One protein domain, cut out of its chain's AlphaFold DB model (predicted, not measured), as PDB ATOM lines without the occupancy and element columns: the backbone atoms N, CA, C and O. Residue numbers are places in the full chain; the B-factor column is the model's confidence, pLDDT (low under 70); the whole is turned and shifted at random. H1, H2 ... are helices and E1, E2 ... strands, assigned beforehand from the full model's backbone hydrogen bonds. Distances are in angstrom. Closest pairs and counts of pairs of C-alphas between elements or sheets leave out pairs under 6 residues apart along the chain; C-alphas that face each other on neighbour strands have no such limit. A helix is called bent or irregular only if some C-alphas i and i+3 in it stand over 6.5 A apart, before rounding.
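AT A GLANCE: This is residues 29 to 118 of the 126 residues of the protein "L-1,2-propanediol oxidoreductase" of Metakosakonia massiliensis (UniProt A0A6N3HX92). Look first for a small sheet of three parallel strands with one helix over each face, H1 over one and H3 over the other. On the H3 side, off the sheet, lie H2 and then the short H4, so that H1 and H4 are at the two ends of the longest axis. The printed part has 90 residues with four named helices and three named strands, in the order E1 H1 E2 H2 E3 H3 H4; the sheet's order is E2 E1 E3, and the class is mixed, helices and strands. It is compact, with a radius of gyration of the C-alphas of 13.1 A, and spans 40 by 27 by 17 A.

IN THESE COORDINATES: Find C-alpha 29 at (279.261, 83.228, -9.816); there E1, residues 29 to 32, begins. E2 is residues 55 to 59, 13.3 A long, and E3 is residues 85 to 89, 13.2 A. H1, residues 40 to 53, runs 21.3 A from C-alpha 40 at (270.933, 69.746, -21.365); it is irregular, with C-alphas 49 and 52 8.4 A apart. H3, residues 92 to 104, is 18.2 A long, and H2, residues 68 to 76, is 12.5 A. H4, residues 112 to 116, ends with C-alpha 116 at (265.962, 98.041, 0.859).

HOW THE PARTS SIT: Start at E1, the inner strand. It is parallel to E3 at 13 degrees, with N 31 and O 87 2.8 A apart, within hydrogen-bond range. It is parallel to E2 at 33 degrees, with N 30 and O 57 at 2.8 A. H1 is on the sheet at a height of 9.8 A, over E1 and E3; its closest C-alphas to E2 are Gln 50 and Val 56, 6.2 A. H3 is on the opposite face at a height of 8.2 A; its closest C-alphas to E3 are Leu 95 and Gly 88, 5.3 A. Both helices run along the strands. E1, H1, E2 form a strand-helix-strand unit, two parallel neighbour strands with a helix between; E2, H2, E3 form a split one, with E1 between its strands. Both crossovers are right-handed. H2 is not on the sheet; it only just touches H3, with 3 pairs of C-alphas within 8 A, the closest being Leu 75 and Leu 101 at 7.1 A, at a steep tilt of 58 degrees. H4 is close to H3 but not clearly touching, C-alphas 104 and 112 being 6.9 A apart. In H2, H3 and H4 every O i to N i+4 pair is within hydrogen-bond range; in H1, 8 of 10 are.

THE WHOLE: The two C-alphas farthest apart, those of Glu 52 and Ala 117, are 40.5 A from each other. The printed part has no cut and no long link. The mean pLDDT of the printed part is 94.6; look for values under 70 at residues 80 to 81.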
ATOM      1  N   LEU A  29     280.423  83.640 -10.594       97.69
ATOM      2  CA  LEU A  29     279.261  83.228  -9.816       97.69
ATOM      3  C   LEU A  29     278.142  82.848 -10.781       97.69
ATOM      4  O   LEU A  29     277.641  83.700 -11.510       97.69
ATOM      5  N   LEU A  30     277.758  81.578 -10.802       97.75
ATOM      6  CA  LEU A  30     276.646  81.067 -11.591       97.75
ATOM      7  C   LEU A  30     275.415  80.897 -10.698       97.75
ATOM      8  O   LEU A  30     275.468  80.197  -9.692       97.75
ATOM      9  N   VAL A  31     274.307  81.510 -11.102       98.31
ATOM     10  CA  VAL A  31     273.030  81.519 -10.388       98.31
ATOM     11  C   VAL A  31     271.965  80.853 -11.256       98.31
ATOM     12  O   VAL A  31     271.797  81.198 -12.429       98.31
ATOM     13  N   SER A  32     271.236  79.900 -10.690       98.38
ATOM     14  CA  SER A  32     270.156  79.169 -11.347       98.38
ATOM     15  C   SER A  32     269.141  78.652 -10.324       98.38
ATOM     16  O   SER A  32     269.271  78.867  -9.118       98.38
ATOM     17  N   ASP A  33     268.121  77.962 -10.820       97.38
ATOM     18  CA  ASP A  33     267.213  77.158 -10.010       97.38
ATOM     19  C   ASP A  33     267.443  75.662 -10.264       97.38
ATOM     20  O   ASP A  33     268.074  75.245 -11.245       97.38
ATOM     21  N   SER A  34     266.893  74.839  -9.373       96.06
ATOM     22  CA  SER A  34     267.187  73.408  -9.317       96.06
ATOM     23  C   SER A  34     266.654  72.632 -10.519       96.06
ATOM     24  O   SER A  34     267.074  71.493 -10.748       96.06
ATOM     25  N   ASN A  35     265.708  73.215 -11.261       96.06
ATOM     26  CA  ASN A  35     265.100  72.612 -12.438       96.06
ATOM     27  C   ASN A  35     265.884  72.999 -13.696       96.06
ATOM     28  O   ASN A  35     266.224  72.128 -14.500       96.06
ATOM     29  N   ILE A  36     266.210  74.284 -13.851       97.25
ATOM     30  CA  ILE A  36     266.889  74.817 -15.037       97.25
ATOM     31  C   ILE A  36     268.334  74.334 -15.134       97.25
ATOM     32  O   ILE A  36     268.780  74.007 -16.239       97.25
ATOM     33  N   ILE A  37     269.057  74.230 -14.014       97.44
ATOM     34  CA  ILE A  37     270.470  73.819 -14.024       97.44
ATOM     35  C   ILE A  37     270.681  72.418 -14.621       97.44
ATOM     36  O   ILE A  37     271.723  72.135 -15.203       97.44
ATOM     37  N   ARG A  38     269.663  71.550 -14.534       96.56
ATOM     38  CA  ARG A  38     269.705  70.151 -14.994       96.56
ATOM     39  C   ARG A  38     269.401  69.988 -16.482       96.56
ATOM     40  O   ARG A  38     269.550  68.890 -17.018       96.56
ATOM     41  N   LEU A  39     268.942  71.042 -17.156       97.50
ATOM     42  CA  LEU A  39     268.612  70.976 -18.575       97.50
ATOM     43  C   LEU A  39     269.879  70.813 -19.420       97.50
ATOM     44  O   LEU A  39     270.897  71.456 -19.171       97.50
ATOM     45  N   ALA A  40     269.794  70.013 -20.485       96.12
ATOM     46  CA  ALA A  40     270.933  69.746 -21.365       96.12
ATOM     47  C   ALA A  40     271.536  71.030 -21.966       96.12
ATOM     48  O   ALA A  40     272.754  71.175 -22.017       96.12
ATOM     49  N   ALA A  41     270.693  71.988 -22.369       94.06
ATOM     50  CA  ALA A  41     271.145  73.284 -22.874       94.06
ATOM     51  C   ALA A  41     271.889  74.095 -21.798       94.06
ATOM     52  O   ALA A  41     272.937  74.676 -22.075       94.06
ATOM     53  N   THR A  42     271.402  74.088 -20.555       96.38
ATOM     54  CA  THR A  42     272.089  74.740 -19.437       96.38
ATOM     55  C   THR A  42     273.438  74.085 -19.169       96.38
ATOM     56  O   THR A  42     274.439  74.781 -19.034       96.38
ATOM     57  N   GLN A  43     273.515  72.753 -19.198       97.25
ATOM     58  CA  GLN A  43     274.769  72.034 -18.978       97.25
ATOM     59  C   GLN A  43     275.830  72.323 -20.059       97.25
ATOM     60  O   GLN A  43     277.030  72.324 -19.764       97.25
ATOM     61  N   GLN A  44     275.413  72.633 -21.294       96.62
ATOM     62  CA  GLN A  44     276.320  73.132 -22.336       96.62
ATOM     63  C   GLN A  44     276.914  74.493 -21.954       96.62
ATOM     64  O   GLN A  44     278.119  74.693 -22.098       96.62
ATOM     65  N   ILE A  45     276.094  75.402 -21.415       97.31
ATOM     66  CA  ILE A  45     276.560  76.702 -20.920       97.31
ATOM     67  C   ILE A  45     277.521  76.498 -19.743       97.31
ATOM     68  O   ILE A  45     278.614  77.050 -19.769       97.31
ATOM     69  N   VAL A  46     277.182  75.655 -18.760       97.06
ATOM     70  CA  VAL A  46     278.053  75.359 -17.602       97.06
ATOM     71  C   VAL A  46     279.426  74.849 -18.045       97.06
ATOM     72  O   VAL A  46     280.446  75.347 -17.574       97.06
ATOM     73  N   THR A  47     279.460  73.918 -19.001       96.44
ATOM     74  CA  THR A  47     280.715  73.406 -19.579       96.44
ATOM     75  C   THR A  47     281.552  74.532 -20.186       96.44
ATOM     76  O   THR A  47     282.763  74.598 -19.980       96.44
ATOM     77  N   LEU A  48     280.909  75.453 -20.908       96.69
ATOM     78  CA  LEU A  48     281.568  76.601 -21.528       96.69
ATOM     79  C   LEU A  48     282.104  77.578 -20.466       96.69
ATOM     80  O   LEU A  48     283.215  78.087 -20.606       96.69
ATOM     81  N   LEU A  49     281.361  77.795 -19.376       97.38
ATOM     82  CA  LEU A  49     281.783  78.636 -18.251       97.38
ATOM     83  C   LEU A  49     283.000  78.054 -17.519       97.38
ATOM     84  O   LEU A  49     283.895  78.821 -17.181       97.38
ATOM     85  N   GLN A  50     283.055  76.731 -17.332       96.06
ATOM     86  CA  GLN A  50     284.149  76.008 -16.660       96.06
ATOM     87  C   GLN A  50     285.382  75.773 -17.545       96.06
ATOM     88  O   GLN A  50     286.442  75.382 -17.048       96.06
ATOM     89  N   ALA A  51     285.266  75.999 -18.856       93.44
ATOM     90  CA  ALA A  51     286.386  75.891 -19.780       93.44
ATOM     91  C   ALA A  51     287.545  76.826 -19.382       93.44
ATOM     92  O   ALA A  51     287.369  77.792 -18.640       93.44
ATOM     93  N   GLU A  52     288.743  76.535 -19.893       92.38
ATOM     94  CA  GLU A  52     289.951  77.353 -19.672       92.38
ATOM     95  C   GLU A  52     290.351  77.502 -18.188       92.38
ATOM     96  O   GLU A  52     291.031  78.452 -17.808       92.38
ATOM     97  N   GLY A  53     289.951  76.548 -17.337       91.81
ATOM     98  CA  GLY A  53     290.345  76.503 -15.926       91.81
ATOM     99  C   GLY A  53     289.654  77.544 -15.042       91.81
ATOM    100  O   GLY A  53     290.156  77.855 -13.960       91.81
ATOM    101  N   ARG A  54     288.519  78.098 -15.486       95.44
ATOM    102  CA  ARG A  54     287.738  79.065 -14.707       95.44
ATOM    103  C   ARG A  54     287.096  78.395 -13.496       95.44
ATOM    104  O   ARG A  54     286.539  77.303 -13.577       95.44
ATOM    105  N   GLN A  55     287.145  79.085 -12.366       95.38
ATOM    106  CA  GLN A  55     286.461  78.692 -11.144       95.38
ATOM    107  C   GLN A  55     285.016  79.175 -11.221       95.38
ATOM    108  O   GLN A  55     284.769  80.376 -11.321       95.38
ATOM    109  N   VAL A  56     284.071  78.241 -11.165       95.69
ATOM    110  CA  VAL A  56     282.639  78.543 -11.186       95.69
ATOM    111  C   VAL A  56     282.041  78.122  -9.855       95.69
ATOM    112  O   VAL A  56     282.014  76.933  -9.541       95.69
ATOM    113  N   GLN A  57     281.568  79.095  -9.085       96.00
ATOM    114  CA  GLN A  57     280.760  78.850  -7.899       96.00
ATOM    115  C   GLN A  57     279.289  78.824  -8.303       96.00
ATOM    116  O   GLN A  57     278.838  79.718  -9.016       96.00
ATOM    117  N   LEU A  58     278.560  77.794  -7.878       95.69
ATOM    118  CA  LEU A  58     277.170  77.569  -8.261       95.69
ATOM    119  C   LEU A  58     276.227  77.839  -7.087       95.69
ATOM    120  O   LEU A  58     276.425  77.305  -6.001       95.69
ATOM    121  N   ILE A  59     275.176  78.604  -7.365       96.75
ATOM    122  CA  ILE A  59     273.954  78.728  -6.571       96.75
ATOM    123  C   ILE A  59     272.822  78.208  -7.459       96.75
ATOM    124  O   ILE A  59     272.529  78.813  -8.488       96.75
ATOM    125  N   ASP A  60     272.198  77.090  -7.101       96.44
ATOM    126  CA  ASP A  60     271.165  76.422  -7.910       96.44
ATOM    127  C   ASP A  60     269.832  76.234  -7.170       96.44
ATOM    128  O   ASP A  60     268.985  75.438  -7.569       96.44
ATOM    129  N   ASN A  61     269.634  76.970  -6.084       94.94
ATOM    130  CA  ASN A  61     268.503  76.829  -5.170       94.94
ATOM    131  C   ASN A  61     267.601  78.075  -5.137       94.94
ATOM    132  O   ASN A  61     266.852  78.250  -4.175       94.94
ATOM    133  N   VAL A  62     267.650  78.940  -6.162       97.44
ATOM    134  CA  VAL A  62     266.804  80.142  -6.208       97.44
ATOM    135  C   VAL A  62     265.324  79.740  -6.264       97.44
ATOM    136  O   VAL A  62     264.913  79.070  -7.218       97.44
ATOM    137  N   PRO A  63     264.498  80.143  -5.279       95.88
ATOM    138  CA  PRO A  63     263.077  79.834  -5.297       95.88
ATOM    139  C   PRO A  63     262.318  80.737  -6.290       95.88
ATOM    140  O   PRO A  63     262.803  81.811  -6.667       95.88
ATOM    141  N   PRO A  64     261.103  80.345  -6.709       95.31
ATOM    142  CA  PRO A  64     260.160  81.265  -7.343       95.31
ATOM    143  C   PRO A  64     259.844  82.445  -6.411       95.31
ATOM    144  O   PRO A  64     259.705  82.231  -5.210       95.31
ATOM    145  N   GLU A  65     259.703  83.655  -6.962       93.62
ATOM    146  CA  GLU A  65     259.373  84.883  -6.207       93.62
ATOM    147  C   GLU A  65     260.208  85.064  -4.912       93.62
ATOM    148  O   GLU A  65     259.657  85.080  -3.807       93.62
ATOM    149  N   PRO A  66     261.549  85.156  -5.018       94.31
ATOM    150  CA  PRO A  66     262.445  85.132  -3.865       94.31
ATOM    151  C   PRO A  66     262.218  86.324  -2.929       94.31
ATOM    152  O   PRO A  66     262.199  87.480  -3.350       94.31
ATOM    153  N   SER A  67     262.098  86.041  -1.630       95.62
ATOM    154  CA  SER A  67     261.965  87.065  -0.590       95.62
ATOM    155  C   SER A  67     263.322  87.634  -0.162       95.62
ATOM    156  O   SER A  67     264.376  87.054  -0.426       95.62
ATOM    157  N   GLN A  68     263.315  88.730   0.605       93.75
ATOM    158  CA  GLN A  68     264.539  89.269   1.214       93.75
ATOM    159  C   GLN A  68     265.271  88.239   2.093       93.75
ATOM    160  O   GLN A  68     266.496  88.200   2.101       93.75
ATOM    161  N   HIS A  69     264.540  87.365   2.797       94.88
ATOM    162  CA  HIS A  69     265.151  86.323   3.624       94.88
ATOM    163  C   HIS A  69     265.820  85.248   2.767       94.88
ATOM    164  O   HIS A  69     266.847  84.698   3.164       94.88
ATOM    165  N   ASP A  70     265.262  84.965   1.588       95.19
ATOM    166  CA  ASP A  70     265.880  84.048   0.636       95.19
ATOM    167  C   ASP A  70     267.165  84.638   0.073       95.19
ATOM    168  O   ASP A  70     268.180  83.950   0.056       95.19
ATOM    169  N   VAL A  71     267.159  85.924  -0.284       94.06
ATOM    170  CA  VAL A  71     268.367  86.632  -0.725       94.06
ATOM    171  C   VAL A  71     269.441  86.628   0.361       94.06
ATOM    172  O   VAL A  71     270.586  86.314   0.055       94.06
ATOM    173  N   THR A  72     269.106  86.932   1.619       93.38
ATOM    174  CA  THR A  72     270.079  86.897   2.726       93.38
ATOM    175  C   THR A  72     270.711  85.515   2.877       93.38
ATOM    176  O   THR A  72     271.919  85.410   3.076       93.38
ATOM    177  N   ARG A  73     269.911  84.450   2.750       94.00
ATOM    178  CA  ARG A  73     270.409  83.070   2.790       94.00
ATOM    179  C   ARG A  73     271.344  82.784   1.618       94.00
ATOM    180  O   ARG A  73     272.461  82.341   1.841       94.00
ATOM    181  N   ILE A  74     270.906  83.106   0.403       93.75
ATOM    182  CA  ILE A  74     271.667  82.915  -0.837       93.75
ATOM    183  C   ILE A  74     272.994  83.689  -0.795       93.75
ATOM    184  O   ILE A  74     274.023  83.184  -1.232       93.75
ATOM    185  N   LEU A  75     273.000  84.900  -0.234       91.31
ATOM    186  CA  LEU A  75     274.217  85.690  -0.044       91.31
ATOM    187  C   LEU A  75     275.204  84.987   0.904       91.31
ATOM    188  O   LEU A  75     276.412  85.021   0.678       91.31
ATOM    189  N   GLY A  76     274.683  84.316   1.935       89.12
ATOM    190  CA  GLY A  76     275.461  83.487   2.855       89.12
ATOM    191  C   GLY A  76     276.069  82.235   2.214       89.12
ATOM    192  O   GLY A  76     277.077  81.747   2.718       89.12
ATOM    193  N   ASP A  77     275.519  81.754   1.094       85.81
ATOM    194  CA  ASP A  77     276.064  80.622   0.329       85.81
ATOM    195  C   ASP A  77     277.290  81.029  -0.525       85.81
ATOM    196  O   ASP A  77     278.028  80.174  -1.026       85.81
ATOM    197  N   ALA A  78     277.547  82.337  -0.673       82.00
ATOM    198  CA  ALA A  78     278.692  82.884  -1.403       82.00
ATOM    199  C   ALA A  78     279.465  83.970  -0.626       82.00
ATOM    200  O   ALA A  78     279.695  85.056  -1.149       82.00
ATOM    201  N   PRO A  79     279.935  83.698   0.603       70.56
ATOM    202  CA  PRO A  79     280.416  84.735   1.519       70.56
ATOM    203  C   PRO A  79     281.711  85.427   1.059       70.56
ATOM    204  O   PRO A  79     281.943  86.574   1.422       70.56
ATOM    205  N   ASP A  80     282.526  84.761   0.234       65.06
ATOM    206  CA  ASP A  80     283.849  85.234  -0.174       65.06
ATOM    207  C   ASP A  80     284.139  84.959  -1.654       65.06
ATOM    208  O   ASP A  80     284.502  83.842  -2.030       65.06
ATOM    209  N   ALA A  81     284.117  85.997  -2.496       63.25
ATOM    210  CA  ALA A  81     284.922  86.021  -3.717       63.25
ATOM    211  C   ALA A  81     284.968  87.405  -4.369       63.25
ATOM    212  O   ALA A  81     283.949  88.039  -4.625       63.25
ATOM    213  N   ALA A  82     286.169  87.797  -4.793       85.12
ATOM    214  CA  ALA A  82     286.327  88.706  -5.918       85.12
ATOM    215  C   ALA A  82     285.896  87.962  -7.196       85.12
ATOM    216  O   ALA A  82     286.729  87.343  -7.862       85.12
ATOM    217  N   PHE A  83     284.588  87.923  -7.470       95.62
ATOM    218  CA  PHE A  83     284.069  87.412  -8.735       95.62
ATOM    219  C   PHE A  83     284.353  88.420  -9.851       95.62
ATOM    220  O   PHE A  83     284.228  89.630  -9.668       95.62
ATOM    221  N   ASP A  84     284.698  87.914 -11.030       96.50
ATOM    222  CA  ASP A  84     284.929  88.737 -12.216       96.50
ATOM    223  C   ASP A  84     283.637  88.972 -13.013       96.50
ATOM    224  O   ASP A  84     283.596  89.865 -13.872       96.50
ATOM    225  N   MET A  85     282.629  88.120 -12.796       97.06
ATOM    226  CA  MET A  85     281.331  88.146 -13.469       97.06
ATOM    227  C   MET A  85     280.280  87.319 -12.708       97.06
ATOM    228  O   MET A  85     280.603  86.266 -12.146       97.06
ATOM    229  N   VAL A  86     279.024  87.769 -12.750       97.81
ATOM    230  CA  VAL A  86     277.846  87.009 -12.305       97.81
ATOM    231  C   VAL A  86     277.026  86.569 -13.518       97.81
ATOM    232  O   VAL A  86     276.695  87.366 -14.392       97.81
ATOM    233  N   VAL A  87     276.671  85.288 -13.575       98.25
ATOM    234  CA  VAL A  87     275.914  84.678 -14.672       98.25
ATOM    235  C   VAL A  87     274.607  84.122 -14.122       98.25
ATOM    236  O   VAL A  87     274.625  83.230 -13.284       98.25
ATOM    237  N   GLY A  88     273.468  84.621 -14.602       98.19
ATOM    238  CA  GLY A  88     272.150  84.058 -14.295       98.19
ATOM    239  C   GLY A  88     271.631  83.189 -15.441       98.19
ATOM    240  O   GLY A  88     271.608  83.645 -16.584       98.19
ATOM    241  N   ILE A  89     271.184  81.965 -15.150       98.12
ATOM    242  CA  ILE A  89     270.520  81.076 -16.117       98.12
ATOM    243  C   ILE A  89     269.199  80.591 -15.526       98.12
ATOM    244  O   ILE A  89     269.180  79.731 -14.649       98.12
ATOM    245  N   GLY A  90     268.084  81.137 -16.007       96.81
ATOM    246  CA  GLY A  90     266.752  80.793 -15.518       96.81
ATOM    247  C   GLY A  90     265.703  81.819 -15.922       96.81
ATOM    248  O   GLY A  90     265.899  82.587 -16.864       96.81
ATOM    249  N   GLY A  91     264.576  81.802 -15.212       96.31
ATOM    250  CA  GLY A  91     263.500  82.781 -15.376       96.31
ATOM    251  C   GLY A  91     263.781  84.126 -14.694       96.31
ATOM    252  O   GLY A  91     264.899  84.410 -14.265       96.31
ATOM    253  N   GLY A  92     262.738  84.954 -14.564       97.12
ATOM    254  CA  GLY A  92     262.832  86.293 -13.962       97.12
ATOM    255  C   GLY A  92     263.404  86.295 -12.542       97.12
ATOM    256  O   GLY A  92     264.298  87.088 -12.260       97.12
ATOM    257  N   SER A  93     262.986  85.347 -11.695       97.00
ATOM    258  CA  SER A  93     263.485  85.204 -10.320       97.00
ATOM    259  C   SER A  93     265.005  85.035 -10.260       97.00
ATOM    260  O   SER A  93     265.689  85.775  -9.556       97.00
ATOM    261  N   VAL A  94     265.550  84.106 -11.050       98.19
ATOM    262  CA  VAL A  94     266.996  83.860 -11.148       98.19
ATOM    263  C   VAL A  94     267.729  85.099 -11.646       98.19
ATOM    264  O   VAL A  94     268.761  85.470 -11.088       98.19
ATOM    265  N   LEU A  95     267.214  85.751 -12.692       98.12
ATOM    266  CA  LEU A  95     267.860  86.928 -13.274       98.12
ATOM    267  C   LEU A  95     267.880  88.113 -12.303       98.12
ATOM    268  O   LEU A  95     268.865  88.849 -12.270       98.12
ATOM    269  N   ASP A  96     266.828  88.305 -11.513       97.12
ATOM    270  CA  ASP A  96     266.767  89.384 -10.530       97.12
ATOM    271  C   ASP A  96     267.680  89.117  -9.331       97.12
ATOM    272  O   ASP A  96     268.420  90.016  -8.921       97.12
ATOM    273  N   VAL A  97     267.749  87.870  -8.850       97.75
ATOM    274  CA  VAL A  97     268.736  87.469  -7.833       97.75
ATOM    275  C   VAL A  97     270.161  87.642  -8.356       97.75
ATOM    276  O   VAL A  97     270.995  88.212  -7.659       97.75
ATOM    277  N   ALA A  98     270.452  87.243  -9.597       97.94
ATOM    278  CA  ALA A  98     271.776  87.423 -10.193       97.94
ATOM    279  C   ALA A  98     272.187  88.908 -10.263       97.94
ATOM    280  O   ALA A  98     273.316  89.252  -9.910       97.94
ATOM    281  N   LYS A  99     271.272  89.810 -10.652       97.06
ATOM    282  CA  LYS A  99     271.526  91.265 -10.639       97.06
ATOM    283  C   LYS A  99     271.803  91.782  -9.229       97.06
ATOM    284  O   LYS A  99     272.678  92.625  -9.051       97.06
ATOM    285  N   LEU A 100     271.063  91.286  -8.241       96.88
ATOM    286  CA  LEU A 100     271.234  91.693  -6.852       96.88
ATOM    287  C   LEU A 100     272.575  91.203  -6.290       96.88
ATOM    288  O   LEU A 100     273.314  91.997  -5.723       96.88
ATOM    289  N   LEU A 101     272.949  89.944  -6.530       96.50
ATOM    290  CA  LEU A 101     274.248  89.387  -6.131       96.50
ATOM    291  C   LEU A 101     275.424  90.091  -6.825       96.50
ATOM    292  O   LEU A 101     276.458  90.325  -6.203       96.50
ATOM    293  N   SER A 102     275.247  90.506  -8.081       97.12
ATOM    294  CA  SER A 102     276.197  91.349  -8.821       97.12
ATOM    295  C   SER A 102     276.490  92.671  -8.092       97.12
ATOM    296  O   SER A 102     277.638  93.114  -8.063       97.12
ATOM    297  N   VAL A 103     275.495  93.272  -7.434       96.81
ATOM    298  CA  VAL A 103     275.678  94.454  -6.577       96.81
ATOM    299  C   VAL A 103     276.222  94.078  -5.195       96.81
ATOM    300  O   VAL A 103     277.115  94.751  -4.689       96.81
ATOM    301  N   LEU A 104     275.688  93.032  -4.560       95.12
ATOM    302  CA  LEU A 104     275.995  92.672  -3.170       95.12
ATOM    303  C   LEU A 104     277.414  92.129  -2.971       95.12
ATOM    304  O   LEU A 104     278.013  92.390  -1.934       95.12
ATOM    305  N   HIS A 105     277.983  91.447  -3.966       95.38
ATOM    306  CA  HIS A 105     279.374  90.985  -3.911       95.38
ATOM    307  C   HIS A 105     280.394  92.030  -4.376       95.38
ATOM    308  O   HIS A 105     281.600  91.797  -4.288       95.38
ATOM    309  N   HIS A 106     279.956  93.186  -4.882       94.81
ATOM    310  CA  HIS A 106     280.890  94.237  -5.267       94.81
ATOM    311  C   HIS A 106     281.514  94.892  -4.011       94.81
ATOM    312  O   HIS A 106     280.783  95.208  -3.076       94.81
ATOM    313  N   PRO A 107     282.828  95.198  -3.969       92.31
ATOM    314  CA  PRO A 107     283.476  95.764  -2.773       92.31
ATOM    315  C   PRO A 107     282.905  97.104  -2.287       92.31
ATOM    316  O   PRO A 107     283.080  97.471  -1.131       92.31
ATOM    317  N   ARG A 108     282.249  97.852  -3.181       94.31
ATOM    318  CA  ARG A 108     281.546  99.113  -2.875       94.31
ATOM    319  C   ARG A 108     280.038  98.926  -2.686       94.31
ATOM    320  O   ARG A 108     279.280  99.863  -2.909       94.31
ATOM    321  N   SER A 109     279.588  97.712  -2.380       94.44
ATOM    322  CA  SER A 109     278.173  97.457  -2.141       94.44
ATOM    323  C   SER A 109     277.682  98.230  -0.914       94.44
ATOM    324  O   SER A 109     278.360  98.197   0.113       94.44
ATOM    325  N   PRO A 110     276.496  98.858  -0.970       95.19
ATOM    326  CA  PRO A 110     275.868  99.432   0.218       95.19
ATOM    327  C   PRO A 110     275.273  98.351   1.146       95.19
ATOM    328  O   PRO A 110     274.893  98.640   2.277       95.19
ATOM    329  N   GLY A 111     275.210  97.090   0.695       94.44
ATOM    330  CA  GLY A 111     274.601  95.984   1.433       94.44
ATOM    331  C   GLY A 111     273.078  95.914   1.270       94.44
ATOM    332  O   GLY A 111     272.428  96.856   0.818       94.44
ATOM    333  N   LEU A 112     272.491  94.763   1.613       94.88
ATOM    334  CA  LEU A 112     271.076  94.477   1.343       94.88
ATOM    335  C   LEU A 112     270.126  95.414   2.103       94.88
ATOM    336  O   LEU A 112     269.162  95.903   1.521       94.88
ATOM    337  N   GLU A 113     270.407  95.699   3.376       95.69
ATOM    338  CA  GLU A 113     269.564  96.579   4.196       95.69
ATOM    339  C   GLU A 113     269.499  98.005   3.635       95.69
ATOM    340  O   GLU A 113     268.415  98.576   3.522       95.69
ATOM    341  N   ALA A 114     270.635  98.566   3.210       96.75
ATOM    342  CA  ALA A 114     270.686  99.901   2.623       96.75
ATOM    343  C   ALA A 114     269.968  99.969   1.265       96.75
ATOM    344  O   ALA A 114     269.239 100.926   1.000       96.75
ATOM    345  N   LEU A 115     270.096  98.930   0.426       96.50
ATOM    346  CA  LEU A 115     269.333  98.827  -0.826       96.50
ATOM    347  C   LEU A 115     267.822  98.823  -0.564       96.50
ATOM    348  O   LEU A 115     267.075  99.521  -1.250       96.50
ATOM    349  N   LEU A 116     267.369  98.075   0.447       94.81
ATOM    350  CA  LEU A 116     265.962  98.041   0.859       94.81
ATOM    351  C   LEU A 116     265.493  99.387   1.433       94.81
ATOM    352  O   LEU A 116     264.335  99.759   1.248       94.81
ATOM    353  N   ALA A 117     266.391 100.146   2.065       97.44
ATOM    354  CA  ALA A 117     266.144 101.516   2.512       97.44
ATOM    355  C   ALA A 117     266.156 102.556   1.369       97.44
ATOM    356  O   ALA A 117     265.888 103.735   1.606       97.44
ATOM    357  N   GLY A 118     266.427 102.137   0.127       96.50
ATOM    358  CA  GLY A 118     266.379 102.981  -1.068       96.50
ATOM    359  C   GLY A 118     267.723 103.576  -1.494       96.50
ATOM    360  O   GLY A 118     267.749 104.416  -2.401       96.50
TER     361      GLY A 118